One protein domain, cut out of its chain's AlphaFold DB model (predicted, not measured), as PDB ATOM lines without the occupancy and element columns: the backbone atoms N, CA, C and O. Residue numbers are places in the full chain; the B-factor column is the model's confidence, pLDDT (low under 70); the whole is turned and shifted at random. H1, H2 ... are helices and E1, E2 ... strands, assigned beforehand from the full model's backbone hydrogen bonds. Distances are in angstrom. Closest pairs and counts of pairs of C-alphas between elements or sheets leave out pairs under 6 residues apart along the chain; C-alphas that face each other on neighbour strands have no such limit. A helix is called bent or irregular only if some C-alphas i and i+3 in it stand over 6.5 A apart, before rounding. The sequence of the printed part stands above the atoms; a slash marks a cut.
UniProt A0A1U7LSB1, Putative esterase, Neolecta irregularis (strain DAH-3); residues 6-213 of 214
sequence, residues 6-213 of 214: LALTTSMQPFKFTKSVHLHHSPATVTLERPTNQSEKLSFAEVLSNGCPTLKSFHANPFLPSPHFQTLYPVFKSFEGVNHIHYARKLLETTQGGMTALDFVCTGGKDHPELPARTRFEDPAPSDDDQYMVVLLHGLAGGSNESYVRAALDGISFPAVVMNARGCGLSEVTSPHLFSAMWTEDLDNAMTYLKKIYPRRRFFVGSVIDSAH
ATOM      1  N   LEU A   6      -1.992  -6.775 -15.023       50.19
ATOM      2  CA  LEU A   6      -1.601  -7.930 -15.832       50.19
ATOM      3  C   LEU A   6      -2.713  -8.975 -15.749       50.19
ATOM      4  O   LEU A   6      -3.112  -9.340 -14.645       50.19
ATOM      5  N   ALA A   7      -3.170  -9.469 -16.896       53.19
ATOM      6  CA  ALA A   7      -4.069 -10.608 -16.993       53.19
ATOM      7  C   ALA A   7      -3.338 -11.791 -17.643       53.19
ATOM      8  O   ALA A   7      -2.676 -11.654 -18.671       53.19
ATOM      9  N   LEU A   8      -3.460 -12.961 -17.031       53.22
ATOM     10  CA  LEU A   8      -2.997 -14.235 -17.578       53.22
ATOM     11  C   LEU A   8      -4.192 -14.978 -18.170       53.22
ATOM     12  O   LEU A   8      -5.191 -15.138 -17.471       53.22
ATOM     13  N   THR A   9      -4.090 -15.420 -19.425       46.31
ATOM     14  CA  THR A   9      -5.117 -16.238 -20.086       46.31
ATOM     15  C   THR A   9      -4.477 -17.443 -20.771       46.31
ATOM     16  O   THR A   9      -3.309 -17.426 -21.168       46.31
ATOM     17  N   THR A  10      -5.237 -18.519 -20.932       48.78
ATOM     18  CA  THR A  10      -4.827 -19.684 -21.721       48.78
ATOM     19  C   THR A  10      -5.753 -19.821 -22.920       48.78
ATOM     20  O   THR A  10      -6.967 -19.797 -22.764       48.78
ATOM     21  N   SER A  11      -5.208 -19.968 -24.129       40.88
ATOM     22  CA  SER A  11      -6.020 -20.193 -25.336       40.88
ATOM     23  C   SER A  11      -6.037 -21.681 -25.684       40.88
ATOM     24  O   SER A  11      -4.994 -22.346 -25.650       40.88
ATOM     25  N   MET A  12      -7.212 -22.236 -26.008       41.56
ATOM     26  CA  MET A  12      -7.306 -23.610 -26.496       41.56
ATOM     27  C   MET A  12      -7.144 -23.673 -28.012       41.56
ATOM     28  O   MET A  12      -7.975 -23.184 -28.756       41.56
ATOM     29  N   GLN A  13      -6.106 -24.372 -28.476       43.03
ATOM     30  CA  GLN A  13      -6.036 -24.839 -29.862       43.03
ATOM     31  C   GLN A  13      -6.537 -26.291 -29.949       43.03
ATOM     32  O   GLN A  13      -6.178 -27.104 -29.085       43.03
ATOM     33  N   PRO A  14      -7.330 -26.653 -30.974       41.78
ATOM     34  CA  PRO A  14      -7.739 -28.037 -31.177       41.78
ATOM     35  C   PRO A  14      -6.510 -28.924 -31.477       41.78
ATOM     36  O   PRO A  14      -5.570 -28.501 -32.149       41.78
ATOM     37  N   PHE A  15      -6.520 -30.161 -30.964       45.62
ATOM     38  CA  PHE A  15      -5.529 -31.232 -31.208       45.62
ATOM     39  C   PHE A  15      -4.127 -31.126 -30.560       45.62
ATOM     40  O   PHE A  15      -3.260 -31.937 -30.886       45.62
ATOM     41  N   LYS A  16      -3.880 -30.220 -29.598       50.53
ATOM     42  CA  LYS A  16      -2.617 -30.188 -28.821       50.53
ATOM     43  C   LYS A  16      -2.838 -30.383 -27.315       50.53
ATOM     44  O   LYS A  16      -3.626 -29.667 -26.698       50.53
ATOM     45  N   PHE A  17      -2.107 -31.333 -26.720       55.19
ATOM     46  CA  PHE A  17      -2.130 -31.619 -25.273       55.19
ATOM     47  C   PHE A  17      -1.331 -30.598 -24.446       55.19
ATOM     48  O   PHE A  17      -1.692 -30.303 -23.308       55.19
ATOM     49  N   THR A  18      -0.280 -30.029 -25.037       56.53
ATOM     50  CA  THR A  18       0.489 -28.888 -24.526       56.53
ATOM     51  C   THR A  18       0.020 -27.601 -25.186       56.53
ATOM     52  O   THR A  18      -0.019 -27.506 -26.414       56.53
ATOM     53  N   LYS A  19      -0.321 -26.598 -24.376       67.62
ATOM     54  CA  LYS A  19      -0.891 -25.323 -24.830       67.62
ATOM     55  C   LYS A  19      -0.061 -24.143 -24.333       67.62
ATOM     56  O   LYS A  19       0.502 -24.188 -23.238       67.62
ATOM     57  N   SER A  20       0.022 -23.095 -25.152       62.31
ATOM     58  CA  SER A  20       0.708 -21.852 -24.800       62.31
ATOM     59  C   SER A  20      -0.156 -21.000 -23.877       62.31
ATOM     60  O   SER A  20      -1.347 -20.806 -24.120       62.31
ATOM     61  N   VAL A  21       0.462 -20.472 -22.828       66.81
ATOM     62  CA  VAL A  21      -0.143 -19.466 -21.954       66.81
ATOM     63  C   VAL A  21       0.113 -18.090 -22.569       66.81
ATOM     64  O   VAL A  21       1.235 -17.797 -22.988       66.81
ATOM     65  N   HIS A  22      -0.918 -17.252 -22.640       67.56
ATOM     66  CA  HIS A  22      -0.823 -15.890 -23.149       67.56
ATOM     67  C   HIS A  22      -0.811 -14.893 -21.988       67.56
ATOM     68  O   HIS A  22      -1.702 -14.844 -21.139       67.56
ATOM     69  N   LEU A  23       0.234 -14.072 -21.958       66.75
ATOM     70  CA  LEU A  23       0.372 -12.962 -21.026       66.75
ATOM     71  C   LEU A  23      -0.219 -11.705 -21.669       66.75
ATOM     72  O   LEU A  23       0.305 -11.218 -22.669       66.75
ATOM     73  N   HIS A  24      -1.287 -11.164 -21.089       69.75
ATOM     74  CA  HIS A  24      -1.889  -9.903 -21.512       69.75
ATOM     75  C   HIS A  24      -1.515  -8.799 -20.525       69.75
ATOM     76  O   HIS A  24      -2.027  -8.740 -19.408       69.75
ATOM     77  N   HIS A  25      -0.633  -7.893 -20.939       66.12
ATOM     78  CA  HIS A  25      -0.237  -6.734 -20.142       66.12
ATOM     79  C   HIS A  25      -0.391  -5.432 -20.920       66.12
ATOM     80  O   HIS A  25      -0.375  -5.405 -22.150       66.12
ATOM     81  N   SER A  26      -0.505  -4.327 -20.184       64.62
ATOM     82  CA  SER A  26      -0.447  -2.986 -20.763       64.62
ATOM     83  C   SER A  26       0.874  -2.778 -21.529       64.62
ATOM     84  O   SER A  26       1.933  -3.157 -21.013       64.62
ATOM     85  N   PRO A  27       0.869  -2.108 -22.699       61.91
ATOM     86  CA  PRO A  27       2.099  -1.702 -23.388       61.91
ATOM     87  C   PRO A  27       3.013  -0.855 -22.490       61.91
ATOM     88  O   PRO A  27       4.233  -0.930 -22.576       61.91
ATOM     89  N   ALA A  28       2.416  -0.086 -21.575       60.22
ATOM     90  CA  ALA A  28       3.114   0.623 -20.513       60.22
ATOM     91  C   ALA A  28       3.095  -0.225 -19.230       60.22
ATOM     92  O   ALA A  28       2.265  -0.007 -18.348       60.22
ATOM     93  N   THR A  29       3.978  -1.222 -19.147       57.22
ATOM     94  CA  THR A  29       4.169  -2.037 -17.934       57.22
ATOM     95  C   THR A  29       5.271  -1.440 -17.058       57.22
ATOM     96  O   THR A  29       6.273  -0.934 -17.558       57.22
ATOM     97  N   VAL A  30       5.089  -1.477 -15.737       61.25
ATOM     98  CA  VAL A  30       6.097  -0.997 -14.779       61.25
ATOM     99  C   VAL A  30       7.250  -1.995 -14.691       61.25
ATOM    100  O   VAL A  30       7.026  -3.198 -14.574       61.25
ATOM    101  N   THR A  31       8.480  -1.482 -14.719       63.97
ATOM    102  CA  THR A  31       9.700  -2.273 -14.543       63.97
ATOM    103  C   THR A  31      10.001  -2.508 -13.063       63.97
ATOM    104  O   THR A  31       9.955  -1.582 -12.243       63.97
ATOM    105  N   LEU A  32      10.307  -3.761 -12.743       62.81
ATOM    106  CA  LEU A  32      10.858  -4.244 -11.487       62.81
ATOM    107  C   LEU A  32      12.380  -4.176 -11.546       62.81
ATOM    108  O   LEU A  32      12.991  -4.613 -12.520       62.81
ATOM    109  N   GLU A  33      12.982  -3.653 -10.486       62.12
ATOM    110  CA  GLU A  33      14.428  -3.695 -10.285       62.12
ATOM    111  C   GLU A  33      14.704  -4.772  -9.239       62.12
ATOM    112  O   GLU A  33      14.198  -4.711  -8.120       62.12
ATOM    113  N   ARG A  34      15.442  -5.828  -9.595       56.09
ATOM    114  CA  ARG A  34      15.755  -6.866  -8.609       56.09
ATOM    115  C   ARG A  34      16.710  -6.270  -7.561       56.09
ATOM    116  O   ARG A  34      17.738  -5.720  -7.954       56.09
ATOM    117  N   PRO A  35      16.455  -6.434  -6.248       50.62
ATOM    118  CA  PRO A  35      17.310  -5.855  -5.208       50.62
ATOM    119  C   PRO A  35      18.767  -6.349  -5.257       50.62
ATOM    120  O   PRO A  35      19.659  -5.666  -4.769       50.62
ATOM    121  N   THR A  36      19.032  -7.509  -5.868       52.12
ATOM    122  CA  THR A  36      20.374  -8.106  -5.944       52.12
ATOM    123  C   THR A  36      21.225  -7.652  -7.132       52.12
ATOM    124  O   THR A  36      22.434  -7.818  -7.061       52.12
ATOM    125  N   ASN A  37      20.649  -7.055  -8.182       51.81
ATOM    126  CA  ASN A  37      21.393  -6.538  -9.340       51.81
ATOM    127  C   ASN A  37      20.724  -5.246  -9.825       51.81
ATOM    128  O   ASN A  37      19.763  -5.296 -10.591       51.81
ATOM    129  N   GLN A  38      21.255  -4.090  -9.414       51.34
ATOM    130  CA  GLN A  38      20.732  -2.737  -9.689       51.34
ATOM    131  C   GLN A  38      20.657  -2.340 -11.187       51.34
ATOM    132  O   GLN A  38      20.469  -1.170 -11.510       51.34
ATOM    133  N   SER A  39      20.817  -3.272 -12.129       50.75
ATOM    134  CA  SER A  39      20.927  -2.977 -13.564       50.75
ATOM    135  C   SER A  39      19.945  -3.740 -14.456       50.75
ATOM    136  O   SER A  39      19.802  -3.372 -15.619       50.75
ATOM    137  N   GLU A  40      19.235  -4.756 -13.951       56.34
ATOM    138  CA  GLU A  40      18.277  -5.517 -14.765       56.34
ATOM    139  C   GLU A  40      16.842  -5.049 -14.480       56.34
ATOM    140  O   GLU A  40      16.248  -5.366 -13.448       56.34
ATOM    141  N   LYS A  41      16.295  -4.247 -15.401       62.44
ATOM    142  CA  LYS A  41      14.892  -3.817 -15.390       62.44
ATOM    143  C   LYS A  41      14.052  -4.900 -16.059       62.44
ATOM    144  O   LYS A  41      14.010  -4.957 -17.282       62.44
ATOM    145  N   LEU A  42      13.382  -5.730 -15.267       64.94
ATOM    146  CA  LEU A  42      12.464  -6.753 -15.778       64.94
ATOM    147  C   LEU A  42      11.027  -6.246 -15.685       64.94
ATOM    148  O   LEU A  42      10.619  -5.668 -14.682       64.94
ATOM    149  N   SER A  43      10.224  -6.454 -16.716       68.56
ATOM    150  CA  SER A  43       8.779  -6.250 -16.631       68.56
ATOM    151  C   SER A  43       8.144  -7.271 -15.678       68.56
ATOM    152  O   SER A  43       8.650  -8.377 -15.480       68.56
ATOM    153  N   PHE A  44       6.993  -6.932 -15.093       67.31
ATOM    154  CA  PHE A  44       6.245  -7.875 -14.251       67.31
ATOM    155  C   PHE A  44       5.878  -9.172 -15.000       67.31
ATOM    156  O   PHE A  44       5.925 -10.258 -14.425       67.31
ATOM    157  N   ALA A  45       5.592  -9.069 -16.304       68.31
ATOM    158  CA  ALA A  45       5.339 -10.219 -17.167       68.31
ATOM    159  C   ALA A  45       6.577 -11.123 -17.310       68.31
ATOM    160  O   ALA A  45       6.449 -12.343 -17.246       68.31
ATOM    161  N   GLU A  46       7.776 -10.548 -17.444       71.31
ATOM    162  CA  GLU A  46       9.028 -11.316 -17.489       71.31
ATOM    163  C   GLU A  46       9.351 -11.964 -16.148       71.31
ATOM    164  O   GLU A  46       9.828 -13.093 -16.127       71.31
ATOM    165  N   VAL A  47       9.062 -11.300 -15.028       69.88
ATOM    166  CA  VAL A  47       9.232 -11.906 -13.699       69.88
ATOM    167  C   VAL A  47       8.345 -13.134 -13.543       69.88
ATOM    168  O   VAL A  47       8.829 -14.174 -13.106       69.88
ATOM    169  N   LEU A  48       7.078 -13.048 -13.947       68.50
ATOM    170  CA  LEU A  48       6.156 -14.180 -13.883       68.50
ATOM    171  C   LEU A  48       6.522 -15.283 -14.869       68.50
ATOM    172  O   LEU A  48       6.548 -16.449 -14.490       68.50
ATOM    173  N   SER A  49       6.857 -14.922 -16.109       68.75
ATOM    174  CA  SER A  49       7.293 -15.886 -17.117       68.75
ATOM    175  C   SER A  49       8.562 -16.607 -16.667       68.75
ATOM    176  O   SER A  49       8.618 -17.829 -16.696       68.75
ATOM    177  N   ASN A  50       9.574 -15.889 -16.178       70.56
ATOM    178  CA  ASN A  50      10.840 -16.492 -15.763       70.56
ATOM    179  C   ASN A  50      10.723 -17.282 -14.456       70.56
ATOM    180  O   ASN A  50      11.374 -18.318 -14.330       70.56
ATOM    181  N   GLY A  51       9.911 -16.803 -13.512       67.00
ATOM    182  CA  GLY A  51       9.744 -17.405 -12.191       67.00
ATOM    183  C   GLY A  51       8.774 -18.584 -12.148       67.00
ATOM    184  O   GLY A  51       8.957 -19.471 -11.322       67.00
ATOM    185  N   CYS A  52       7.780 -18.642 -13.042       65.25
ATOM    186  CA  CYS A  52       6.729 -19.662 -13.012       65.25
ATOM    187  C   CYS A  52       6.795 -20.579 -14.249       65.25
ATOM    188  O   CYS A  52       6.221 -20.245 -15.290       65.25
ATOM    189  N   PRO A  53       7.403 -21.779 -14.164       65.50
ATOM    190  CA  PRO A  53       7.373 -22.758 -15.255       65.50
ATOM    191  C   PRO A  53       5.945 -23.108 -15.701       65.50
ATOM    192  O   PRO A  53       5.679 -23.243 -16.892       65.50
ATOM    193  N   THR A  54       5.007 -23.167 -14.751       63.50
ATOM    194  CA  THR A  54       3.586 -23.471 -14.986       63.50
ATOM    195  C   THR A  54       2.875 -22.405 -15.823       63.50
ATOM    196  O   THR A  54       1.924 -22.714 -16.533       63.50
ATOM    197  N   LEU A  55       3.354 -21.154 -15.806       63.97
ATOM    198  CA  LEU A  55       2.819 -20.077 -16.644       63.97
ATOM    199  C   LEU A  55       3.441 -20.052 -18.047       63.97
ATOM    200  O   LEU A  55       3.057 -19.214 -18.854       63.97
ATOM    201  N   LYS A  56       4.385 -20.948 -18.370       65.44
ATOM    202  CA  LYS A  56       4.930 -21.086 -19.732       65.44
ATOM    203  C   LYS A  56       4.160 -22.103 -20.566       65.44
ATOM    204  O   LYS A  56       4.161 -22.025 -21.794       65.44
ATOM    205  N   SER A  57       3.559 -23.106 -19.929       62.78
ATOM    206  CA  SER A  57       2.973 -24.257 -20.619       62.78
ATOM    207  C   SER A  57       1.816 -24.835 -19.816       62.78
ATOM    208  O   SER A  57       1.999 -25.262 -18.679       62.78
ATOM    209  N   PHE A  58       0.633 -24.896 -20.425       69.62
ATOM    210  CA  PHE A  58      -0.530 -25.558 -19.844       69.62
ATOM    211  C   PHE A  58      -0.677 -26.969 -20.418       69.62
ATOM    212  O   PHE A  58      -0.674 -27.160 -21.636       69.62
ATOM    213  N   HIS A  59      -0.829 -27.958 -19.540       70.25
ATOM    214  CA  HIS A  59      -1.066 -29.349 -19.916       70.25
ATOM    215  C   HIS A  59      -2.517 -29.712 -19.614       70.25
ATOM    216  O   HIS A  59      -2.891 -29.917 -18.460       70.25
ATOM    217  N   ALA A  60      -3.333 -29.787 -20.663       69.06
ATOM    218  CA  ALA A  60      -4.739 -30.146 -20.533       69.06
ATOM    219  C   ALA A  60      -4.877 -31.629 -20.158       69.06
ATOM    220  O   ALA A  60      -4.134 -32.473 -20.668       69.06
ATOM    221  N   ASN A  61      -5.852 -31.972 -19.312       71.12
ATOM    222  CA  ASN A  61      -6.127 -33.375 -19.006       71.12
ATOM    223  C   ASN A  61      -6.642 -34.090 -20.275       71.12
ATOM    224  O   ASN A  61      -7.702 -33.705 -20.773       71.12
ATOM    225  N   PRO A  62      -5.958 -35.130 -20.794       71.88
ATOM    226  CA  PRO A  62      -6.336 -35.788 -22.047       71.88
ATOM    227  C   PRO A  62      -7.726 -36.442 -22.009       71.88
ATOM    228  O   PRO A  62      -8.322 -36.651 -23.061       71.88
ATOM    229  N   PHE A  63      -8.266 -36.726 -20.820       75.19
ATOM    230  CA  PHE A  63      -9.592 -37.326 -20.644       75.19
ATOM    231  C   PHE A  63     -10.741 -36.304 -20.602       75.19
ATOM    232  O   PHE A  63     -11.900 -36.704 -20.521       75.19
ATOM    233  N   LEU A  64     -10.448 -34.999 -20.657       75.38
ATOM    234  CA  LEU A  64     -11.447 -33.924 -20.618       75.38
ATOM    235  C   LEU A  64     -11.427 -33.137 -21.942       75.38
ATOM    236  O   LEU A  64     -10.754 -32.112 -22.051       75.38
ATOM    237  N   PRO A  65     -12.139 -33.604 -22.980       67.25
ATOM    238  CA  PRO A  65     -12.002 -33.068 -24.334       67.25
ATOM    239  C   PRO A  65     -12.580 -31.653 -24.521       67.25
ATOM    240  O   PRO A  65     -12.207 -30.981 -25.479       67.25
ATOM    241  N   SER A  66     -13.457 -31.178 -23.624       74.62
ATOM    242  CA  SER A  66     -14.063 -29.839 -23.714       74.62
ATOM    243  C   SER A  66     -13.309 -28.793 -22.874       74.62
ATOM    244  O   SER A  66     -12.956 -29.098 -21.729       74.62
ATOM    245  N   PRO A  67     -13.156 -27.549 -23.376       66.25
ATOM    246  CA  PRO A  67     -12.675 -26.401 -22.601       66.25
ATOM    247  C   PRO A  67     -13.392 -26.232 -21.261       66.25
ATOM    248  O   PRO A  67     -12.758 -26.059 -20.224       66.25
ATOM    249  N   HIS A  68     -14.714 -26.379 -21.261       72.50
ATOM    250  CA  HIS A  68     -15.524 -26.211 -20.060       72.50
ATOM    251  C   HIS A  68     -15.234 -27.280 -19.005       72.50
ATOM    252  O   HIS A  68     -15.193 -26.979 -17.814       72.50
ATOM    253  N   PHE A  69     -14.970 -28.522 -19.423       73.75
ATOM    254  CA  PHE A  69     -14.578 -29.577 -18.489       73.75
ATOM    255  C   PHE A  69     -13.181 -29.351 -17.918       73.75
ATOM    256  O   PHE A  69     -12.955 -29.691 -16.762       73.75
ATOM    257  N   GLN A  70     -12.262 -28.753 -18.682       74.06
ATOM    258  CA  GLN A  70     -10.954 -28.351 -18.155       74.06
ATOM    259  C   GLN A  70     -11.109 -27.272 -17.079       74.06
ATOM    260  O   GLN A  70     -10.522 -27.421 -16.017       74.06
ATOM    261  N   THR A  71     -11.957 -26.260 -17.295       69.88
ATOM    262  CA  THR A  71     -12.243 -25.221 -16.286       69.88
ATOM    263  C   THR A  71     -12.959 -25.774 -15.050       69.88
ATOM    264  O   THR A  71     -12.722 -25.312 -13.939       69.88
ATOM    265  N   LEU A  72     -13.827 -26.779 -15.207       72.88
ATOM    266  CA  LEU A  72     -14.505 -27.424 -14.078       72.88
ATOM    267  C   LEU A  72     -13.615 -28.428 -13.332       72.88
ATOM    268  O   LEU A  72     -13.883 -28.743 -12.176       72.88
ATOM    269  N   TYR A  73     -12.565 -28.954 -13.963       71.81
ATOM    270  CA  TYR A  73     -11.725 -30.000 -13.380       71.81
ATOM    271  C   TYR A  73     -11.122 -29.629 -12.016       71.81
ATOM    272  O   TYR A  73     -11.181 -30.473 -11.117       71.81
ATOM    273  N   PRO A  74     -10.607 -28.402 -11.799       69.38
ATOM    274  CA  PRO A  74     -10.123 -27.986 -10.489       69.38
ATOM    275  C   PRO A  74     -11.181 -27.877  -9.408       69.38
ATOM    276  O   PRO A  74     -10.841 -28.046  -8.244       69.38
ATOM    277  N   VAL A  75     -12.449 -27.701  -9.774       68.88
ATOM    278  CA  VAL A  75     -13.553 -27.720  -8.806       68.88
ATOM    279  C   VAL A  75     -13.748 -29.128  -8.235       68.88
ATOM    280  O   VAL A  75     -14.036 -29.288  -7.053       68.88
ATOM    281  N   PHE A  76     -13.571 -30.166  -9.059       65.81
ATOM    282  CA  PHE A  76     -13.820 -31.558  -8.664       65.81
ATOM    283  C   PHE A  76     -12.585 -32.301  -8.150       65.81
ATOM    284  O   PHE A  76     -12.717 -33.359  -7.534       65.81
ATOM    285  N   LYS A  77     -11.379 -31.789  -8.408       68.31
ATOM    286  CA  LYS A  77     -10.130 -32.429  -7.996       68.31
ATOM    287  C   LYS A  77      -9.464 -31.661  -6.864       68.31
ATOM    288  O   LYS A  77      -9.131 -30.491  -7.012       68.31
ATOM    289  N   SER A  78      -9.137 -32.366  -5.781       67.25
ATOM    290  CA  SER A  78      -8.264 -31.804  -4.751       67.25
ATOM    291  C   SER A  78      -6.842 -31.630  -5.294       67.25
ATOM    292  O   SER A  78      -6.189 -32.581  -5.730       67.25
ATOM    293  N   PHE A  79      -6.367 -30.389  -5.251       73.12
ATOM    294  CA  PHE A  79      -4.992 -29.998  -5.557       73.12
ATOM    295  C   PHE A  79      -4.225 -29.595  -4.294       73.12
ATOM    296  O   PHE A  79      -3.288 -28.797  -4.353       73.12
ATOM    297  N   GLU A  80      -4.638 -30.110  -3.137       67.81
ATOM    298  CA  GLU A  80      -4.062 -29.735  -1.847       67.81
ATOM    299  C   GLU A  80      -2.587 -30.123  -1.703       67.81
ATOM    300  O   GLU A  80      -1.867 -29.415  -1.010       67.81
ATOM    301  N   GLY A  81      -2.123 -31.183  -2.375       68.56
ATOM    302  CA  GLY A  81      -0.738 -31.670  -2.290       68.56
ATOM    303  C   GLY A  81       0.270 -31.008  -3.241       68.56
ATOM    304  O   GLY A  81       1.417 -31.441  -3.308       68.56
ATOM    305  N   VAL A  82      -0.134 -29.997  -4.009       74.38
ATOM    306  CA  VAL A  82       0.733 -29.269  -4.961       74.38
ATOM    307  C   VAL A  82       0.888 -27.831  -4.460       74.38
ATOM    308  O   VAL A  82      -0.047 -27.362  -3.833       74.38
ATOM    309  N   ASN A  83       2.009 -27.134  -4.699       77.06
ATOM    310  CA  ASN A  83       2.245 -25.714  -4.340       77.06
ATOM    311  C   ASN A  83       1.727 -25.313  -2.938       77.06
ATOM    312  O   ASN A  83       0.658 -24.704  -2.795       77.06
ATOM    313  N   HIS A  84       2.486 -25.687  -1.905       85.69
ATOM    314  CA  HIS A  84       2.140 -25.472  -0.498       85.69
ATOM    315  C   HIS A  84       2.412 -24.023  -0.084       85.69
ATOM    316  O   HIS A  84       3.525 -23.670   0.297       85.69
ATOM    317  N   ILE A  85       1.374 -23.192  -0.146       90.31
ATOM    318  CA  ILE A  85       1.423 -21.789   0.271       90.31
ATOM    319  C   ILE A  85       0.509 -21.604   1.479       90.31
ATOM    320  O   ILE A  85      -0.612 -22.118   1.495       90.31
ATOM    321  N   HIS A  86       1.012 -20.885   2.483       93.38
ATOM    322  CA  HIS A  86       0.271 -20.529   3.688       93.38
ATOM    323  C   HIS A  86      -0.161 -19.068   3.651       93.38
ATOM    324  O   HIS A  86       0.569 -18.199   3.166       93.38
ATOM    325  N   TYR A  87      -1.334 -18.804   4.220       95.50
ATOM    326  CA  TYR A  87      -1.984 -17.505   4.176       95.50
ATOM    327  C   TYR A  87      -2.354 -16.988   5.570       95.50
ATOM    328  O   TYR A  87      -2.911 -17.709   6.402       95.50
ATOM    329  N   ALA A  88      -2.081 -15.708   5.787       95.81
ATOM    330  CA  ALA A  88      -2.579 -14.907   6.894       95.81
ATOM    331  C   ALA A  88      -3.722 -14.028   6.374       95.81
ATOM    332  O   ALA A  88      -3.509 -13.132   5.559       95.81
ATOM    333  N   ARG A  89      -4.947 -14.324   6.804       96.12
ATOM    334  CA  ARG A  89      -6.168 -13.653   6.376       96.12
ATOM    335  C   ARG A  89      -6.464 -12.435   7.238       96.12
ATOM    336  O   ARG A  89      -6.679 -12.557   8.444       96.12
ATOM    337  N   LYS A  90      -6.630 -11.297   6.568       95.62
ATOM    338  CA  LYS A  90      -7.222 -10.068   7.091       95.62
ATOM    339  C   LYS A  90      -8.588  -9.834   6.458       95.62
ATOM    340  O   LYS A  90      -8.693  -9.731   5.240       95.62
ATOM    341  N   LEU A  91      -9.619  -9.666   7.276       94.69
ATOM    342  CA  LEU A  91     -10.909  -9.162   6.804       94.69
ATOM    343  C   LEU A  91     -10.877  -7.630   6.749       94.69
ATOM    344  O   LEU A  91     -10.420  -6.972   7.688       94.69
ATOM    345  N   LEU A  92     -11.345  -7.078   5.635       92.44
ATOM    346  CA  LEU A  92     -11.480  -5.651   5.390       92.44
ATOM    347  C   LEU A  92     -12.939  -5.308   5.144       92.44
ATOM    348  O   LEU A  92     -13.562  -5.817   4.215       92.44
ATOM    349  N   GLU A  93     -13.454  -4.396   5.954       91.19
ATOM    350  CA  GLU A  93     -14.733  -3.758   5.695       91.19
ATOM    351  C   GLU A  93     -14.571  -2.704   4.596       91.19
ATOM    352  O   GLU A  93     -13.597  -1.946   4.567       91.19
ATOM    353  N   THR A  94     -15.511  -2.692   3.660       86.06
ATOM    354  CA  THR A  94     -15.510  -1.764   2.525       86.06
ATOM    355  C   THR A  94     -16.345  -0.525   2.834       86.06
ATOM    356  O   THR A  94     -17.295  -0.579   3.612       86.06
ATOM    357  N   THR A  95     -16.022   0.602   2.197       84.81
ATOM    358  CA  THR A  95     -16.687   1.898   2.421       84.81
ATOM    359  C   THR A  95     -18.200   1.902   2.195       84.81
ATOM    360  O   THR A  95     -18.904   2.637   2.878       84.81
ATOM    361  N   GLN A  96     -18.706   1.084   1.271       77.19
ATOM    362  CA  GLN A  96     -20.141   0.947   0.971       77.19
ATOM    363  C   GLN A  96     -20.804  -0.223   1.719       77.19
ATOM    364  O   GLN A  96     -21.897  -0.667   1.359       77.19
ATOM    365  N   GLY A  97     -20.141  -0.745   2.752       82.50
ATOM    366  CA  GLY A  97     -20.591  -1.902   3.514       82.50
ATOM    367  C   GLY A  97     -20.266  -3.232   2.834       82.50
ATOM    368  O   GLY A  97     -20.087  -3.327   1.618       82.50
ATOM    369  N   GLY A  98     -20.184  -4.287   3.638       86.69
ATOM    370  CA  GLY A  98     -19.703  -5.602   3.220       86.69
ATOM    371  C   GLY A  98     -18.211  -5.799   3.477       86.69
ATOM    372  O   GLY A  98     -17.479  -4.842   3.742       86.69
ATOM    373  N   MET A  99     -17.759  -7.049   3.376       89.50
ATOM    374  CA  MET A  99     -16.387  -7.454   3.677       89.50
ATOM    375  C   MET A  99     -15.682  -8.092   2.474       89.50
ATOM    376  O   MET A  99     -16.265  -8.862   1.714       89.50
ATOM    377  N   THR A 100     -14.396  -7.781   2.340       91.31
ATOM    378  CA  THR A 100     -13.424  -8.433   1.455       91.31
ATOM    379  C   THR A 100     -12.348  -9.083   2.319       91.31
ATOM    380  O   THR A 100     -12.039  -8.587   3.401       91.31
ATOM    381  N   ALA A 101     -11.751 -10.182   1.859       94.19
ATOM    382  CA  ALA A 101     -10.652 -10.830   2.571       94.19
ATOM    383  C   ALA A 101      -9.328 -10.650   1.816       94.19
ATOM    384  O   ALA A 101      -9.261 -10.852   0.606       94.19
ATOM    385  N   LEU A 102      -8.270 -10.287   2.536       96.31
ATOM    386  CA  LEU A 102      -6.897 -10.253   2.043       96.31
ATOM    387  C   LEU A 102      -6.107 -11.399   2.654       96.31
ATOM    388  O   LEU A 102      -5.955 -11.459   3.870       96.31
ATOM    389  N   ASP A 103      -5.556 -12.256   1.809       96.31
ATOM    390  CA  ASP A 103      -4.743 -13.395   2.210       96.31
ATOM    391  C   ASP A 103      -3.275 -13.096   1.911       96.31
ATOM    392  O   ASP A 103      -2.817 -13.173   0.769       96.31
ATOM    393  N   PHE A 104      -2.532 -12.710   2.944       96.12
ATOM    394  CA  PHE A 104      -1.102 -12.437   2.867       96.12
ATOM    395  C   PHE A 104      -0.322 -13.747   2.841       96.12
ATOM    396  O   PHE A 104      -0.510 -14.595   3.714       96.12
ATOM    397  N   VAL A 105       0.579 -13.908   1.872       94.62
ATOM    398  CA  VAL A 105       1.490 -15.058   1.848       94.62
ATOM    399  C   VAL A 105       2.407 -14.981   3.065       94.62
ATOM    400  O   VAL A 105       3.056 -13.963   3.304       94.62
ATOM    401  N   CYS A 106       2.452 -16.058   3.845       91.44
ATOM    402  CA  CYS A 106       3.194 -16.115   5.097       91.44
ATOM    403  C   CYS A 106       3.916 -17.456   5.268       91.44
ATOM    404  O   CYS A 106       3.664 -18.433   4.562       91.44
ATOM    405  N   THR A 107       4.839 -17.503   6.224       85.25
ATOM    406  CA  THR A 107       5.635 -18.695   6.523       85.25
ATOM    407  C   THR A 107       4.925 -19.586   7.538       85.25
ATOM    408  O   THR A 107       5.015 -19.323   8.734       85.25
ATOM    409  N   GLY A 108       4.264 -20.652   7.071       82.31
ATOM    410  CA  GLY A 108       3.684 -21.699   7.927       82.31
ATOM    411  C   GLY A 108       2.700 -21.181   8.982       82.31
ATOM    412  O   GLY A 108       2.406 -19.993   9.048       82.31
ATOM    413  N   GLY A 109       2.151 -22.071   9.805       80.94
ATOM    414  CA  GLY A 109       1.248 -21.714  10.903       80.94
ATOM    415  C   GLY A 109       0.209 -22.794  11.166       80.94
ATOM    416  O   GLY A 109       0.107 -23.757  10.410       80.94
ATOM    417  N   LYS A 110      -0.547 -22.641  12.256       85.25
ATOM    418  CA  LYS A 110      -1.674 -23.522  12.563       85.25
ATOM    419  C   LYS A 110      -2.915 -23.038  11.817       85.25
ATOM    420  O   LYS A 110      -3.297 -21.878  11.961       85.25
ATOM    421  N   ASP A 111      -3.524 -23.938  11.060       89.69
ATOM    422  CA  ASP A 111      -4.723 -23.662  10.273       89.69
ATOM    423  C   ASP A 111      -5.919 -23.332  11.169       89.69
ATOM    424  O   ASP A 111      -6.070 -23.878  12.270       89.69
ATOM    425  N   HIS A 112      -6.782 -22.438  10.684       90.25
ATOM    426  CA  HIS A 112      -8.046 -22.133  11.338       90.25
ATOM    427  C   HIS A 112      -9.146 -23.071  10.812       90.25
ATOM    428  O   HIS A 112      -9.287 -23.193   9.596       90.25
ATOM    429  N   PRO A 113      -9.958 -23.704  11.681       88.88
ATOM    430  CA  PRO A 113     -10.927 -24.729  11.268       88.88
ATOM    431  C   PRO A 113     -12.032 -24.216  10.331       88.88
ATOM    432  O   PRO A 113     -12.605 -24.993   9.579       88.88
ATOM    433  N   GLU A 114     -12.333 -22.919  10.377       88.50
ATOM    434  CA  GLU A 114     -13.379 -22.281   9.558       88.50
ATOM    435  C   GLU A 114     -12.849 -21.690   8.240       88.50
ATOM    436  O   GLU A 114     -13.612 -21.133   7.454       88.50
ATOM    437  N   LEU A 115     -11.538 -21.768   8.003       90.56
ATOM    438  CA  LEU A 115     -10.897 -21.224   6.811       90.56
ATOM    439  C   LEU A 115     -10.417 -22.342   5.882       90.56
ATOM    440  O   LEU A 115     -10.305 -23.495   6.301       90.56
ATOM    441  N   PRO A 116     -10.110 -22.026   4.608       88.75
ATOM    442  CA  PRO A 116      -9.496 -23.000   3.722       88.75
ATOM    443  C   PRO A 116      -8.173 -23.507   4.307       88.75
ATOM    444  O   PRO A 116      -7.500 -22.791   5.053       88.75
ATOM    445  N   ALA A 117      -7.766 -24.719   3.923       88.69
ATOM    446  CA  ALA A 117      -6.498 -25.305   4.354       88.69
ATOM    447  C   ALA A 117      -5.324 -24.319   4.202       88.69
ATOM    448  O   ALA A 117      -5.270 -23.545   3.241       88.69
ATOM    449  N   ARG A 118      -4.370 -24.362   5.142       90.81
ATOM    450  CA  ARG A 118      -3.195 -23.472   5.212       90.81
ATOM    451  C   ARG A 118      -3.509 -21.991   5.414       90.81
ATOM    452  O   ARG A 118      -2.635 -21.150   5.208       90.81
ATOM    453  N   THR A 119      -4.729 -21.660   5.827       93.38
ATOM    454  CA  THR A 119      -5.151 -20.280   6.081       93.38
ATOM    455  C   THR A 119      -5.452 -20.089   7.562       93.38
ATOM    456  O   THR A 119      -6.083 -20.931   8.203       93.38
ATOM    457  N   ARG A 120      -5.024 -18.956   8.116       94.25
ATOM    458  CA  ARG A 120      -5.364 -18.530   9.479       94.25
ATOM    459  C   ARG A 120      -5.741 -17.061   9.507       94.25
ATOM    460  O   ARG A 120      -5.329 -16.319   8.625       94.25
ATOM    461  N   PHE A 121      -6.456 -16.629  10.537       94.50
ATOM    462  CA  PHE A 121      -6.631 -15.203  10.792       94.50
ATOM    463  C   PHE A 121      -5.378 -14.627  11.443       94.50
ATOM    464  O   PHE A 121      -4.921 -15.135  12.466       94.50
ATOM    465  N   GLU A 122      -4.832 -13.576  10.847       93.94
ATOM    466  CA  GLU A 122      -3.717 -12.818  11.408       93.94
ATOM    467  C   GLU A 122      -3.662 -11.443  10.738       93.94
ATOM    468  O   GLU A 122      -3.730 -11.331   9.511       93.94
ATOM    469  N   ASP A 123      -3.547 -10.393  11.551       91.62
ATOM    470  CA  ASP A 123      -3.370  -9.036  11.049       91.62
ATOM    471  C   ASP A 123      -1.921  -8.838  10.572       91.62
ATOM    472  O   ASP A 123      -0.986  -9.166  11.306       91.62
ATOM    473  N   PRO A 124      -1.693  -8.275   9.370       91.81
ATOM    474  CA  PRO A 124      -0.344  -8.039   8.879       91.81
ATOM    475  C   PRO A 124       0.367  -6.978   9.728       91.81
ATOM    476  O   PRO A 124      -0.207  -5.938  10.062       91.81
ATOM    477  N   ALA A 125       1.649  -7.203  10.015       91.00
ATOM    478  CA  ALA A 125       2.491  -6.205  10.661       91.00
ATOM    479  C   ALA A 125       2.786  -5.041   9.688       91.00
ATOM    480  O   ALA A 125       3.292  -5.291   8.588       91.00
ATOM    481  N   PRO A 126       2.507  -3.777  10.062       93.69
ATOM    482  CA  PRO A 126       2.909  -2.626   9.263       93.69
ATOM    483  C   PRO A 126       4.428  -2.588   9.069       93.69
ATOM    484  O   PRO A 126       5.185  -2.945   9.971       93.69
ATOM    485  N   SER A 127       4.877  -2.122   7.905       93.62
ATOM    486  CA  SER A 127       6.301  -1.958   7.601       93.62
ATOM    487  C   SER A 127       6.523  -0.706   6.770       93.62
ATOM    488  O   SER A 127       5.732  -0.392   5.885       93.62
ATOM    489  N   ASP A 128       7.629  -0.017   7.021       93.31
ATOM    490  CA  ASP A 128       8.056   1.135   6.233       93.31
ATOM    491  C   ASP A 128       9.161   0.764   5.232       93.31
ATOM    492  O   ASP A 128       9.943   1.612   4.844       93.31
ATOM    493  N   ASP A 129       9.316  -0.496   4.832       92.56
ATOM    494  CA  ASP A 129      10.297  -0.852   3.798       92.56
ATOM    495  C   ASP A 129       9.884  -0.379   2.385       92.56
ATOM    496  O   ASP A 129       8.731  -0.032   2.114       92.56
ATOM    497  N   ASP A 130      10.849  -0.360   1.471       88.94
ATOM    498  CA  ASP A 130      10.693   0.014   0.063       88.94
ATOM    499  C   ASP A 130      10.512  -1.203  -0.864       88.94
ATOM    500  O   ASP A 130      10.689  -1.103  -2.083       88.94
ATOM    501  N   GLN A 131      10.133  -2.360  -0.307       87.25
ATOM    502  CA  GLN A 131       9.989  -3.586  -1.082       87.25
ATOM    503  C   GLN A 131       8.832  -3.503  -2.082       87.25
ATOM    504  O   GLN A 131       7.865  -2.742  -1.961       87.25
ATOM    505  N   TYR A 132       8.912  -4.361  -3.091       87.56
ATOM    506  CA  TYR A 132       7.794  -4.618  -3.980       87.56
ATOM    507  C   TYR A 132       6.782  -5.553  -3.325       87.56
ATOM    508  O   TYR A 132       7.160  -6.485  -2.621       87.56
ATOM    509  N   MET A 133       5.498  -5.332  -3.602       90.31
ATOM    510  CA  MET A 133       4.427  -6.232  -3.184       90.31
ATOM    511  C   MET A 133       3.483  -6.531  -4.347       90.31
ATOM    512  O   MET A 133       3.015  -5.618  -5.033       90.31
ATOM    513  N   VAL A 134       3.188  -7.810  -4.556       90.88
ATOM    514  CA  VAL A 134       2.218  -8.257  -5.558       90.88
ATOM    515  C   VAL A 134       0.846  -8.407  -4.913       90.88
ATOM    516  O   VAL A 134       0.695  -9.077  -3.901       90.88
ATOM    517  N   VAL A 135      -0.161  -7.798  -5.521       92.62
ATOM    518  CA  VAL A 135      -1.575  -7.935  -5.183       92.62
ATOM    519  C   VAL A 135      -2.223  -8.755  -6.287       92.62
ATOM    520  O   VAL A 135      -2.306  -8.312  -7.433       92.62
ATOM    521  N   LEU A 136      -2.646  -9.970  -5.958       91.25
ATOM    522  CA  LEU A 136      -3.209 -10.917  -6.908       91.25
ATOM    523  C   LEU A 136      -4.730 -10.987  -6.757       91.25
ATOM    524  O   LEU A 136      -5.247 -11.116  -5.649       91.25
ATOM    525  N   LEU A 137      -5.442 -10.915  -7.877       90.75
ATOM    526  CA  LEU A 137      -6.893 -11.051  -7.956       90.75
ATOM    527  C   LEU A 137      -7.224 -12.431  -8.526       90.75
ATOM    528  O   LEU A 137      -6.778 -12.760  -9.631       90.75
ATOM    529  N   HIS A 138      -7.994 -13.231  -7.790       88.50
ATOM    530  CA  HIS A 138      -8.438 -14.537  -8.282       88.50
ATOM    531  C   HIS A 138      -9.522 -14.402  -9.368       88.50
ATOM    532  O   HIS A 138     -10.131 -13.344  -9.538       88.50
ATOM    533  N   GLY A 139      -9.755 -15.490 -10.103       79.62
ATOM    534  CA  GLY A 139     -10.765 -15.593 -11.157       79.62
ATOM    535  C   GLY A 139     -12.116 -16.131 -10.669       79.62
ATOM    536  O   GLY A 139     -12.425 -16.127  -9.476       79.62
ATOM    537  N   LEU A 140     -12.938 -16.606 -11.608       71.56
ATOM    538  CA  LEU A 140     -14.292 -17.105 -11.342       71.56
ATOM    539  C   LEU A 140     -14.303 -18.244 -10.306       71.56
ATOM    540  O   LEU A 140     -13.477 -19.151 -10.375       71.56
ATOM    541  N   ALA A 141     -15.270 -18.190  -9.380       64.69
ATOM    542  CA  ALA A 141     -15.566 -19.219  -8.371       64.69
ATOM    543  C   ALA A 141     -14.403 -19.607  -7.430       64.69
ATOM    544  O   ALA A 141     -14.487 -20.627  -6.756       64.69
ATOM    545  N   GLY A 142     -13.340 -18.798  -7.370       74.94
ATOM    546  CA  GLY A 142     -12.114 -19.143  -6.654       74.94
ATOM    547  C   GLY A 142     -11.863 -18.381  -5.355       74.94
ATOM    548  O   GLY A 142     -12.746 -17.765  -4.764       74.94
ATOM    549  N   GLY A 143     -10.602 -18.426  -4.942       87.62
ATOM    550  CA  GLY A 143      -9.990 -17.717  -3.826       87.62
ATOM    551  C   GLY A 143      -8.487 -18.012  -3.801       87.62
ATOM    552  O   GLY A 143      -7.954 -18.680  -4.687       87.62
ATOM    553  N   SER A 144      -7.786 -17.560  -2.770       90.88
ATOM    554  CA  SER A 144      -6.345 -17.798  -2.582       90.88
ATOM    555  C   SER A 144      -5.921 -19.277  -2.587       90.88
ATOM    556  O   SER A 144      -4.803 -19.600  -2.991       90.88
ATOM    557  N   ASN A 145      -6.800 -20.192  -2.166       89.06
ATOM    558  CA  ASN A 145      -6.494 -21.622  -2.091       89.06
ATOM    559  C   ASN A 145      -6.583 -22.346  -3.449       89.06
ATOM    560  O   ASN A 145      -6.224 -23.524  -3.549       89.06
ATOM    561  N   GLU A 146      -7.008 -21.661  -4.510       86.88
ATOM    562  CA  GLU A 146      -7.082 -22.265  -5.836       86.88
ATOM    563  C   GLU A 146      -5.707 -22.643  -6.385       86.88
ATOM    564  O   GLU A 146      -4.708 -21.945  -6.194       86.88
ATOM    565  N   SER A 147      -5.653 -23.768  -7.099       83.19
ATOM    566  CA  SER A 147      -4.398 -24.321  -7.623       83.19
ATOM    567  C   SER A 147      -3.682 -23.371  -8.583       83.19
ATOM    568  O   SER A 147      -2.467 -23.221  -8.487       83.19
ATOM    569  N   TYR A 148      -4.419 -22.675  -9.453       80.69
ATOM    570  CA  TYR A 148      -3.846 -21.709 -10.391       80.69
ATOM    571  C   TYR A 148      -3.298 -20.461  -9.684       80.69
ATOM    572  O   TYR A 148      -2.263 -19.931 -10.090       80.69
ATOM    573  N   VAL A 149      -3.946 -20.014  -8.599       87.31
ATOM    574  CA  VAL A 149      -3.461 -18.897  -7.774       87.31
ATOM    575  C   VAL A 149      -2.162 -19.302  -7.090       87.31
ATOM    576  O   VAL A 149      -1.170 -18.582  -7.165       87.31
ATOM    577  N   ARG A 150      -2.136 -20.498  -6.493       87.94
ATOM    578  CA  ARG A 150      -0.942 -21.035  -5.832       87.94
ATOM    579  C   ARG A 150       0.208 -21.266  -6.808       87.94
ATOM    580  O   ARG A 150       1.334 -20.909  -6.494       87.94
ATOM    581  N   ALA A 151      -0.064 -21.778  -8.004       82.69
ATOM    582  CA  ALA A 151       0.949 -21.946  -9.044       82.69
ATOM    583  C   ALA A 151       1.536 -20.607  -9.523       82.69
ATOM    584  O   ALA A 151       2.732 -20.528  -9.793       82.69
ATOM    585  N   ALA A 152       0.717 -19.553  -9.617       81.31
ATOM    586  CA  ALA A 152       1.199 -18.216  -9.958       81.31
ATOM    587  C   ALA A 152       2.044 -17.604  -8.831       81.31
ATOM    588  O   ALA A 152       3.049 -16.959  -9.104       81.31
ATOM    589  N   LEU A 153       1.657 -17.813  -7.571       86.56
ATOM    590  CA  LEU A 153       2.398 -17.329  -6.404       86.56
ATOM    591  C   LEU A 153       3.723 -18.065  -6.179       86.56
ATOM    592  O   LEU A 153       4.685 -17.437  -5.755       86.56
ATOM    593  N   ASP A 154       3.792 -19.360  -6.490       83.75
ATOM    594  CA  ASP A 154       4.983 -20.200  -6.292       83.75
ATOM    595  C   ASP A 154       6.223 -19.668  -7.027       83.75
ATOM    596  O   ASP A 154       7.338 -19.757  -6.521       83.75
ATOM    597  N   GLY A 155       6.035 -19.059  -8.201       73.44
ATOM    598  CA  GLY A 155       7.130 -18.444  -8.953       73.44
ATOM    599  C   GLY A 155       7.307 -16.941  -8.722       73.44
ATOM    600  O   GLY A 155       8.152 -16.319  -9.373       73.44
ATOM    601  N   ILE A 156       6.544 -16.329  -7.811       79.88
ATOM    602  CA  ILE A 156       6.724 -14.929  -7.416       79.88
ATOM    603  C   ILE A 156       7.694 -14.873  -6.233       79.88
ATOM    604  O   ILE A 156       7.412 -15.344  -5.141       79.88
ATOM    605  N   SER A 157       8.840 -14.223  -6.439       79.81
ATOM    606  CA  SER A 157       9.877 -14.041  -5.407       79.81
ATOM    607  C   SER A 157       9.662 -12.820  -4.501       79.81
ATOM    608  O   SER A 157      10.484 -12.541  -3.630       79.81
ATOM    609  N   PHE A 158       8.574 -12.079  -4.705       84.69
ATOM    610  CA  PHE A 158       8.226 -10.891  -3.927       84.69
ATOM    611  C   PHE A 158       7.130 -11.207  -2.904       84.69
ATOM    612  O   PHE A 158       6.303 -12.085  -3.158       84.69
ATOM    613  N   PRO A 159       7.054 -10.459  -1.788       91.56
ATOM    614  CA  PRO A 159       5.889 -10.485  -0.913       91.56
ATOM    615  C   PRO A 159       4.593 -10.349  -1.716       91.56
ATOM    616  O   PRO A 159       4.471  -9.471  -2.576       91.56
ATOM    617  N   ALA A 160       3.620 -11.208  -1.432       93.25
ATOM    618  CA  ALA A 160       2.376 -11.255  -2.178       93.25
ATOM    619  C   ALA A 160       1.160 -11.320  -1.252       93.25
ATOM    620  O   ALA A 160       1.209 -11.869  -0.151       93.25
ATOM    621  N   VAL A 161       0.059 -10.750  -1.723       95.62
ATOM    622  CA  VAL A 161      -1.253 -10.788  -1.086       95.62
ATOM    623  C   VAL A 161      -2.293 -11.132  -2.141       95.62
ATOM    624  O   VAL A 161      -2.266 -10.588  -3.245       95.62
ATOM    625  N   VAL A 162      -3.209 -12.036  -1.815       95.00
ATOM    626  CA  VAL A 162      -4.354 -12.361  -2.665       95.00
ATOM    627  C   VAL A 162      -5.578 -11.647  -2.119       95.00
ATOM    628  O   VAL A 162      -5.917 -11.801  -0.949       95.00
ATOM    629  N   MET A 163      -6.256 -10.872  -2.960       94.12
ATOM    630  CA  MET A 163      -7.559 -10.314  -2.617       94.12
ATOM    631  C   MET A 163      -8.640 -11.316  -3.004       94.12
ATOM    632  O   MET A 163      -8.835 -11.595  -4.188       94.12
ATOM    633  N   ASN A 164      -9.342 -11.842  -2.005       92.69
ATOM    634  CA  ASN A 164     -10.552 -12.618  -2.210       92.69
ATOM    635  C   ASN A 164     -11.736 -11.677  -2.380       92.69
ATOM    636  O   ASN A 164     -11.970 -10.787  -1.561       92.69
ATOM    637  N   ALA A 165     -12.482 -11.909  -3.450       89.56
ATOM    638  CA  ALA A 165     -13.722 -11.223  -3.720       89.56
ATOM    639  C   ALA A 165     -14.771 -11.516  -2.630       89.56
ATOM    640  O   ALA A 165     -14.665 -12.488  -1.879       89.56
ATOM    641  N   ARG A 166     -15.804 -10.673  -2.538       89.19
ATOM    642  CA  ARG A 166     -16.879 -10.827  -1.545       89.19
ATOM    643  C   ARG A 166     -17.519 -12.217  -1.647       89.19
ATOM    644  O   ARG A 166     -17.980 -12.599  -2.721       89.19
ATOM    645  N   GLY A 167     -17.569 -12.948  -0.533       87.12
ATOM    646  CA  GLY A 167     -18.133 -14.304  -0.481       87.12
ATOM    647  C   GLY A 167     -17.207 -15.423  -0.965       87.12
ATOM    648  O   GLY A 167     -17.598 -16.587  -0.936       87.12
ATOM    649  N   CYS A 168     -15.989 -15.102  -1.404       89.19
ATOM    650  CA  CYS A 168     -15.028 -16.072  -1.916       89.19
ATOM    651  C   CYS A 168     -14.037 -16.537  -0.841       89.19
ATOM    652  O   CYS A 168     -13.801 -15.878   0.170       89.19
ATOM    653  N   GLY A 169     -13.445 -17.715  -1.052       86.44
ATOM    654  CA  GLY A 169     -12.444 -18.272  -0.141       86.44
ATOM    655  C   GLY A 169     -12.949 -18.526   1.283       86.44
ATOM    656  O   GLY A 169     -12.142 -18.441   2.201       86.44
ATOM    657  N   LEU A 170     -14.241 -18.818   1.483       88.12
ATOM    658  CA  LEU A 170     -14.904 -18.937   2.797       88.12
ATOM    659  C   LEU A 170     -14.958 -17.624   3.605       88.12
ATOM    660  O   LEU A 170     -14.949 -17.644   4.831       88.12
ATOM    661  N   SER A 171     -14.986 -16.466   2.942       87.44
ATOM    662  CA  SER A 171     -15.384 -15.215   3.602       87.44
ATOM    663  C   SER A 171     -16.909 -15.107   3.672       87.44
ATOM    664  O   SER A 171     -17.584 -15.421   2.693       87.44
ATOM    665  N   GLU A 172     -17.446 -14.594   4.776       85.56
ATOM    666  CA  GLU A 172     -18.883 -14.353   4.927       85.56
ATOM    667  C   GLU A 172     -19.397 -13.270   3.959       85.56
ATOM    668  O   GLU A 172     -18.753 -12.240   3.740       85.56
ATOM    669  N   VAL A 173     -20.583 -13.492   3.383       84.62
ATOM    670  CA  VAL A 173     -21.272 -12.493   2.556       84.62
ATOM    671  C   VAL A 173     -22.067 -11.566   3.468       84.62
ATOM    672  O   VAL A 173     -23.162 -11.894   3.909       84.62
ATOM    673  N   THR A 174     -21.521 -10.383   3.723       87.31
ATOM    674  CA  THR A 174     -22.112  -9.383   4.630       87.31
ATOM    675  C   THR A 174     -22.829  -8.239   3.904       87.31
ATOM    676  O   THR A 174     -23.319  -7.307   4.537       87.31
ATOM    677  N   SER A 175     -22.915  -8.287   2.570       85.50
ATOM    678  CA  SER A 175     -23.586  -7.276   1.741       85.50
ATOM    679  C   SER A 175     -24.462  -7.902   0.654       85.50
ATOM    680  O   SER A 175     -24.114  -8.971   0.156       85.50
ATOM    681  N   PRO A 176     -25.522  -7.210   0.185       82.56
ATOM    682  CA  PRO A 176     -26.345  -7.681  -0.935       82.56
ATOM    683  C   PRO A 176     -25.617  -7.631  -2.290       82.56
ATOM    684  O   PRO A 176     -26.082  -8.215  -3.265       82.56
ATOM    685  N   HIS A 177     -24.483  -6.932  -2.366       79.25
ATOM    686  CA  HIS A 177     -23.658  -6.847  -3.565       79.25
ATOM    687  C   HIS A 177     -22.637  -7.987  -3.592       79.25
ATOM    688  O   HIS A 177     -21.808  -8.113  -2.687       79.25
ATOM    689  N   LEU A 178     -22.701  -8.797  -4.648       77.44
ATOM    690  CA  LEU A 178     -21.686  -9.795  -4.975       77.44
ATOM    691  C   LEU A 178     -20.545  -9.160  -5.777       77.44
ATOM    692  O   LEU A 178     -20.632  -8.015  -6.225       77.44
ATOM    693  N   PHE A 179     -19.469  -9.919  -5.973       77.06
ATOM    694  CA  PHE A 179     -18.337  -9.450  -6.757       77.06
ATOM    695  C   PHE A 179     -18.701  -9.230  -8.233       77.06
ATOM    696  O   PHE A 179     -19.494  -9.963  -8.823       77.06
ATOM    697  N   SER A 180     -18.069  -8.233  -8.849       77.56
ATOM    698  CA  SER A 180     -18.162  -7.970 -10.283       77.56
ATOM    699  C   SER A 180     -16.813  -7.499 -10.806       77.56
ATOM    700  O   SER A 180     -16.142  -6.695 -10.163       77.56
ATOM    701  N   ALA A 181     -16.425  -7.952 -12.000       70.69
ATOM    702  CA  ALA A 181     -15.179  -7.522 -12.641       70.69
ATOM    703  C   ALA A 181     -15.153  -6.011 -12.948       70.69
ATOM    704  O   ALA A 181     -14.083  -5.416 -13.052       70.69
ATOM    705  N   MET A 182     -16.327  -5.379 -13.071       74.62
ATOM    706  CA  MET A 182     -16.447  -3.925 -13.253       74.62
ATOM    707  C   MET A 182     -16.451  -3.155 -11.924       74.62
ATOM    708  O   MET A 182     -16.382  -1.928 -11.920       74.62
ATOM    709  N   TRP A 183     -16.522  -3.854 -10.790       78.75
ATOM    710  CA  TRP A 183     -16.576  -3.247  -9.468       78.75
ATOM    711  C   TRP A 183     -15.170  -3.080  -8.893       78.75
ATOM    712  O   TRP A 183     -14.609  -3.977  -8.268       78.75
ATOM    713  N   THR A 184     -14.569  -1.912  -9.123       87.12
ATOM    714  CA  THR A 184     -13.177  -1.661  -8.703       87.12
ATOM    715  C   THR A 184     -13.029  -1.127  -7.276       87.12
ATOM    716  O   THR A 184     -11.903  -0.948  -6.818       87.12
ATOM    717  N   GLU A 185     -14.136  -0.892  -6.568       87.50
ATOM    718  CA  GLU A 185     -14.117  -0.288  -5.231       87.50
ATOM    719  C   GLU A 185     -13.474  -1.201  -4.181       87.50
ATOM    720  O   GLU A 185     -12.730  -0.729  -3.324       87.50
ATOM    721  N   ASP A 186     -13.705  -2.513  -4.263       90.00
ATOM    722  CA  ASP A 186     -13.101  -3.480  -3.337       90.00
ATOM    723  C   ASP A 186     -11.573  -3.456  -3.454       90.00
ATOM    724  O   ASP A 186     -10.856  -3.400  -2.453       90.00
ATOM    725  N   LEU A 187     -11.081  -3.378  -4.694       91.44
ATOM    726  CA  LEU A 187      -9.665  -3.190  -4.970       91.44
ATOM    727  C   LEU A 187      -9.167  -1.844  -4.440       91.44
ATOM    728  O   LEU A 187      -8.100  -1.784  -3.840       91.44
ATOM    729  N   ASP A 188      -9.911  -0.757  -4.634       91.94
ATOM    730  CA  ASP A 188      -9.488   0.564  -4.164       91.94
ATOM    731  C   ASP A 188      -9.428   0.635  -2.624       91.94
ATOM    732  O   ASP A 188      -8.477   1.205  -2.079       91.94
ATOM    733  N   ASN A 189     -10.354  -0.020  -1.916       92.88
ATOM    734  CA  ASN A 189     -10.322  -0.181  -0.458       92.88
ATOM    735  C   ASN A 189      -9.112  -1.005  -0.001       92.88
ATOM    736  O   ASN A 189      -8.348  -0.557   0.859       92.88
ATOM    737  N   ALA A 190      -8.881  -2.166  -0.622       94.25
ATOM    738  CA  ALA A 190      -7.718  -3.002  -0.339       94.25
ATOM    739  C   ALA A 190      -6.404  -2.238  -0.556       94.25
ATOM    740  O   ALA A 190      -5.531  -2.222   0.310       94.25
ATOM    741  N   MET A 191      -6.275  -1.528  -1.678       94.75
ATOM    742  CA  MET A 191      -5.088  -0.736  -1.997       94.75
ATOM    743  C   MET A 191      -4.893   0.442  -1.043       94.75
ATOM    744  O   MET A 191      -3.756   0.782  -0.717       94.75
ATOM    745  N   THR A 192      -5.979   1.075  -0.595       94.94
ATOM    746  CA  THR A 192      -5.925   2.158   0.395       94.94
ATOM    747  C   THR A 192      -5.423   1.636   1.737       94.94
ATOM    748  O   THR A 192      -4.520   2.229   2.326       94.94
ATOM    749  N   TYR A 193      -5.940   0.489   2.182       95.56
ATOM    750  CA  TYR A 193      -5.456  -0.187   3.381       95.56
ATOM    751  C   TYR A 193      -3.973  -0.563   3.263       95.56
ATOM    752  O   TYR A 193      -3.178  -0.195   4.127       95.56
ATOM    753  N   LEU A 194      -3.578  -1.217   2.167       95.75
ATOM    754  CA  LEU A 194      -2.198  -1.646   1.937       95.75
ATOM    755  C   LEU A 194      -1.215  -0.470   1.927       95.75
ATOM    756  O   LEU A 194      -0.171  -0.549   2.564       95.75
ATOM    757  N   LYS A 195      -1.555   0.646   1.273       95.19
ATOM    758  CA  LYS A 195      -0.722   1.863   1.275       95.19
ATOM    759  C   LYS A 195      -0.618   2.517   2.649       95.19
ATOM    760  O   LYS A 195       0.370   3.186   2.922       95.19
ATOM    761  N   LYS A 196      -1.625   2.349   3.508       95.69
ATOM    762  CA  LYS A 196      -1.585   2.859   4.882       95.69
ATOM    763  C   LYS A 196      -0.600   2.065   5.741       95.69
ATOM    764  O   LYS A 196       0.128   2.668   6.519       95.69
ATOM    765  N   ILE A 197      -0.592   0.736   5.615       96.06
ATOM    766  CA  ILE A 197       0.286  -0.135   6.416       96.06
ATOM    767  C   ILE A 197       1.681  -0.329   5.801       96.06
ATOM    768  O   ILE A 197       2.609  -0.685   6.522       96.06
ATOM    769  N   TYR A 198       1.826  -0.068   4.499       95.81
ATOM    770  CA  TYR A 198       3.083  -0.126   3.755       95.81
ATOM    771  C   TYR A 198       3.277   1.132   2.886       95.81
ATOM    772  O   TYR A 198       3.112   1.078   1.662       95.81
ATOM    773  N   PRO A 199       3.604   2.288   3.489       94.06
ATOM    774  CA  PRO A 199       3.621   3.576   2.791       94.06
ATOM    775  C   PRO A 199       4.722   3.704   1.731       94.06
ATOM    776  O   PRO A 199       4.519   4.400   0.734       94.06
ATOM    777  N   ARG A 200       5.868   3.033   1.912       92.94
ATOM    778  CA  ARG A 200       7.000   3.074   0.968       92.94
ATOM    779  C   ARG A 200       7.037   1.918  -0.034       92.94
ATOM    780  O   ARG A 200       7.790   1.994  -1.005       92.94
ATOM    781  N   ARG A 201       6.186   0.899   0.124       91.56
ATOM    782  CA  ARG A 201       6.145  -0.238  -0.804       91.56
ATOM    783  C   ARG A 201       5.554   0.137  -2.157       91.56
ATOM    784  O   ARG A 201       4.605   0.915  -2.281       91.56
ATOM    785  N   ARG A 202       6.086  -0.495  -3.202       88.06
ATOM    786  CA  ARG A 202       5.586  -0.374  -4.577       88.06
ATOM    787  C   ARG A 202       4.709  -1.579  -4.913       88.06
ATOM    788  O   ARG A 202       5.177  -2.715  -4.901       88.06
ATOM    789  N   PHE A 203       3.447  -1.326  -5.247       88.50
ATOM    790  CA  PHE A 203       2.462  -2.380  -5.497       88.50
ATOM    791  C   PHE A 203       2.289  -2.705  -6.981       88.50
ATOM    792  O   PHE A 203       2.184  -1.799  -7.813       88.50
ATOM    793  N   PHE A 204       2.152  -3.994  -7.287       84.88
ATOM    794  CA  PHE A 204       1.766  -4.511  -8.599       84.88
ATOM    795  C   PHE A 204       0.453  -5.253  -8.479       84.88
ATOM    796  O   PHE A 204       0.321  -6.092  -7.599       84.88
ATOM    797  N   VAL A 205      -0.500  -4.968  -9.362       86.50
ATOM    798  CA  VAL A 205      -1.791  -5.654  -9.355       86.50
ATOM    799  C   VAL A 205      -1.858  -6.586 -10.558       86.50
ATOM    800  O   VAL A 205      -1.735  -6.150 -11.700       86.50
ATOM    801  N   GLY A 206      -2.038  -7.875 -10.303       82.44
ATOM    802  CA  GLY A 206      -2.225  -8.894 -11.330       82.44
ATOM    803  C   GLY A 206      -3.525  -9.648 -11.106       82.44
ATOM    804  O   GLY A 206      -4.000  -9.751  -9.980       82.44
ATOM    805  N   SER A 207      -4.093 -10.201 -12.166       80.56
ATOM    806  CA  SER A 207      -5.185 -11.162 -12.083       80.56
ATOM    807  C   SER A 207      -4.804 -12.432 -12.827       80.56
ATOM    808  O   SER A 207      -4.181 -12.383 -13.893       80.56
ATOM    809  N   VAL A 208      -5.171 -13.572 -12.248       74.50
ATOM    810  CA  VAL A 208      -5.028 -14.880 -12.886       74.50
ATOM    811  C   VAL A 208      -6.423 -15.411 -13.125       74.50
ATOM    812  O   VAL A 208      -7.200 -15.565 -12.182       74.50
ATOM    813  N   ILE A 209      -6.742 -15.663 -14.389       69.94
ATOM    814  CA  ILE A 209      -8.035 -16.198 -14.792       69.94
ATOM    815  C   ILE A 209      -7.757 -17.468 -15.583       69.94
ATOM    816  O   ILE A 209      -7.108 -17.434 -16.626       69.94
ATOM    817  N   ASP A 210      -8.258 -18.593 -15.082       63.06
ATOM    818  CA  ASP A 210      -8.353 -19.816 -15.870       63.06
ATOM    819  C   ASP A 210      -9.596 -19.701 -16.762       63.06
ATOM    820  O   ASP A 210     -10.713 -20.022 -16.352       63.06
ATOM    821  N   SER A 211      -9.429 -19.112 -17.950       51.94
ATOM    822  CA  SER A 211     -10.474 -19.088 -18.969       51.94
ATOM    823  C   SER A 211     -10.104 -20.025 -20.108       51.94
ATOM    824  O   SER A 211      -9.049 -19.906 -20.731       51.94
ATOM    825  N   ALA A 212     -11.000 -20.963 -20.396       47.50
ATOM    826  CA  ALA A 212     -10.904 -21.805 -21.569       47.50
ATOM    827  C   ALA A 212     -11.687 -21.125 -22.703       47.50
ATOM    828  O   ALA A 212     -12.904 -21.269 -22.804       47.50
ATOM    829  N   HIS A 213     -10.997 -20.314 -23.507       38.16
ATOM    830  CA  HIS A 213     -11.557 -19.769 -24.746       38.16
ATOM    831  C   HIS A 213     -11.361 -20.773 -25.890       38.16
ATOM    832  O   HIS A 213     -10.264 -21.327 -26.027       38.16
TER     833      HIS A 213
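This is residues 6 to 213 of the 214 residues of the protein "Putative esterase" of Neolecta irregularis (strain DAH-3) (UniProt A0A1U7LSB1). A strongly twisted sheet of nine strands curls like part of a barrel round the longest helix, H4, while H1 and H3 are over parts of its opposite face. H2 grazes the sheet beside E11, and the small hairpin E3 and E4 lies far out, next to H1. The printed part has 208 residues, with four named helices and eleven named strands in the order E1 E2 E3 E4 H1 E5 H2 E6 E7 E8 E9 H3 E10 H4 E11; the class is mixed, helices and strands. The large sheet, E5 E2 E1 E11 E9 E10 E7 E6 E8, is mixed. The whole is compact, with a radius of gyration of the C-alphas of 17.3 A and spans of 50 by 47 by 35 A.

In the large sheet E11, residues 202 to 213, is parallel to E9, residues 132 to 137, and to E1, residues 6 to 11; N 135 and O 204, 2.7 A, and N 207 and O 6, 2.8 A, are within hydrogen-bond range. E1 forms a hairpin with E2, residues 18 to 25 (N 22 and O 9, 2.8 A). Edge strand E5, residues 57 to 59, is antiparallel to E2 (N 19 and O 58, 2.8 A). E10, residues 160 to 164, is parallel to E9 (N 161 and O 134, 2.8 A) and antiparallel to E7, residues 99 to 106 (N 103 and O 162, 2.8 A). E7 forms a hairpin with E6, residues 86 to 93 (N 90 and O 102, 2.8 A), and edge strand E8, residues 119 to 121, is parallel to E6 (N 89 and O 120, 2.7 A). The sheet curls round H4, residues 185 to 197; the closest C-alphas of H4 and E7 are those of Asp 186 and Thr 100, 6.9 A. E10, H4 and E11 make a split strand-helix-strand unit, two parallel strands joined through a helix with E9 between them, its crossover right-handed. E9, H3, residues 147 to 154, and E10 make such a unit of neighbour strands, also right-handed. H1, residues 44 to 51, is on the same face as H3, at a height over the sheet of 8.6 A. H2, residues 67 to 76, only grazes the sheet with residues 67 to 74. E3, residues 31 to 33, and E4, residues 41 to 43, form a hairpin (N 32 and O 42, 2.7 A). Every O i to N i+4 pair is within hydrogen-bond range in H1, H3 and H4, but 4 of 6 in H2.

E11 runs 32.8 A from C-alpha 202 at (5.586, -0.374, -4.577) to C-alpha 213 at (-11.557, -19.769, -24.746), and bends by 51 degrees at residue 210. E2 and E6 are 22.6 A long each, and H4 18.5 A. H2 is only just irregular: C-alphas 71 and 74 are 6.8 A apart.

The two C-alphas farthest apart, of Phe 15 and Asp 128, are 51.3 A apart. The printed part has no cut; the links E7 to E8 and E10 to H4 are long. The mean pLDDT of the printed part is 78.0, and 68 residues are under 70, among them residues 6 to 45.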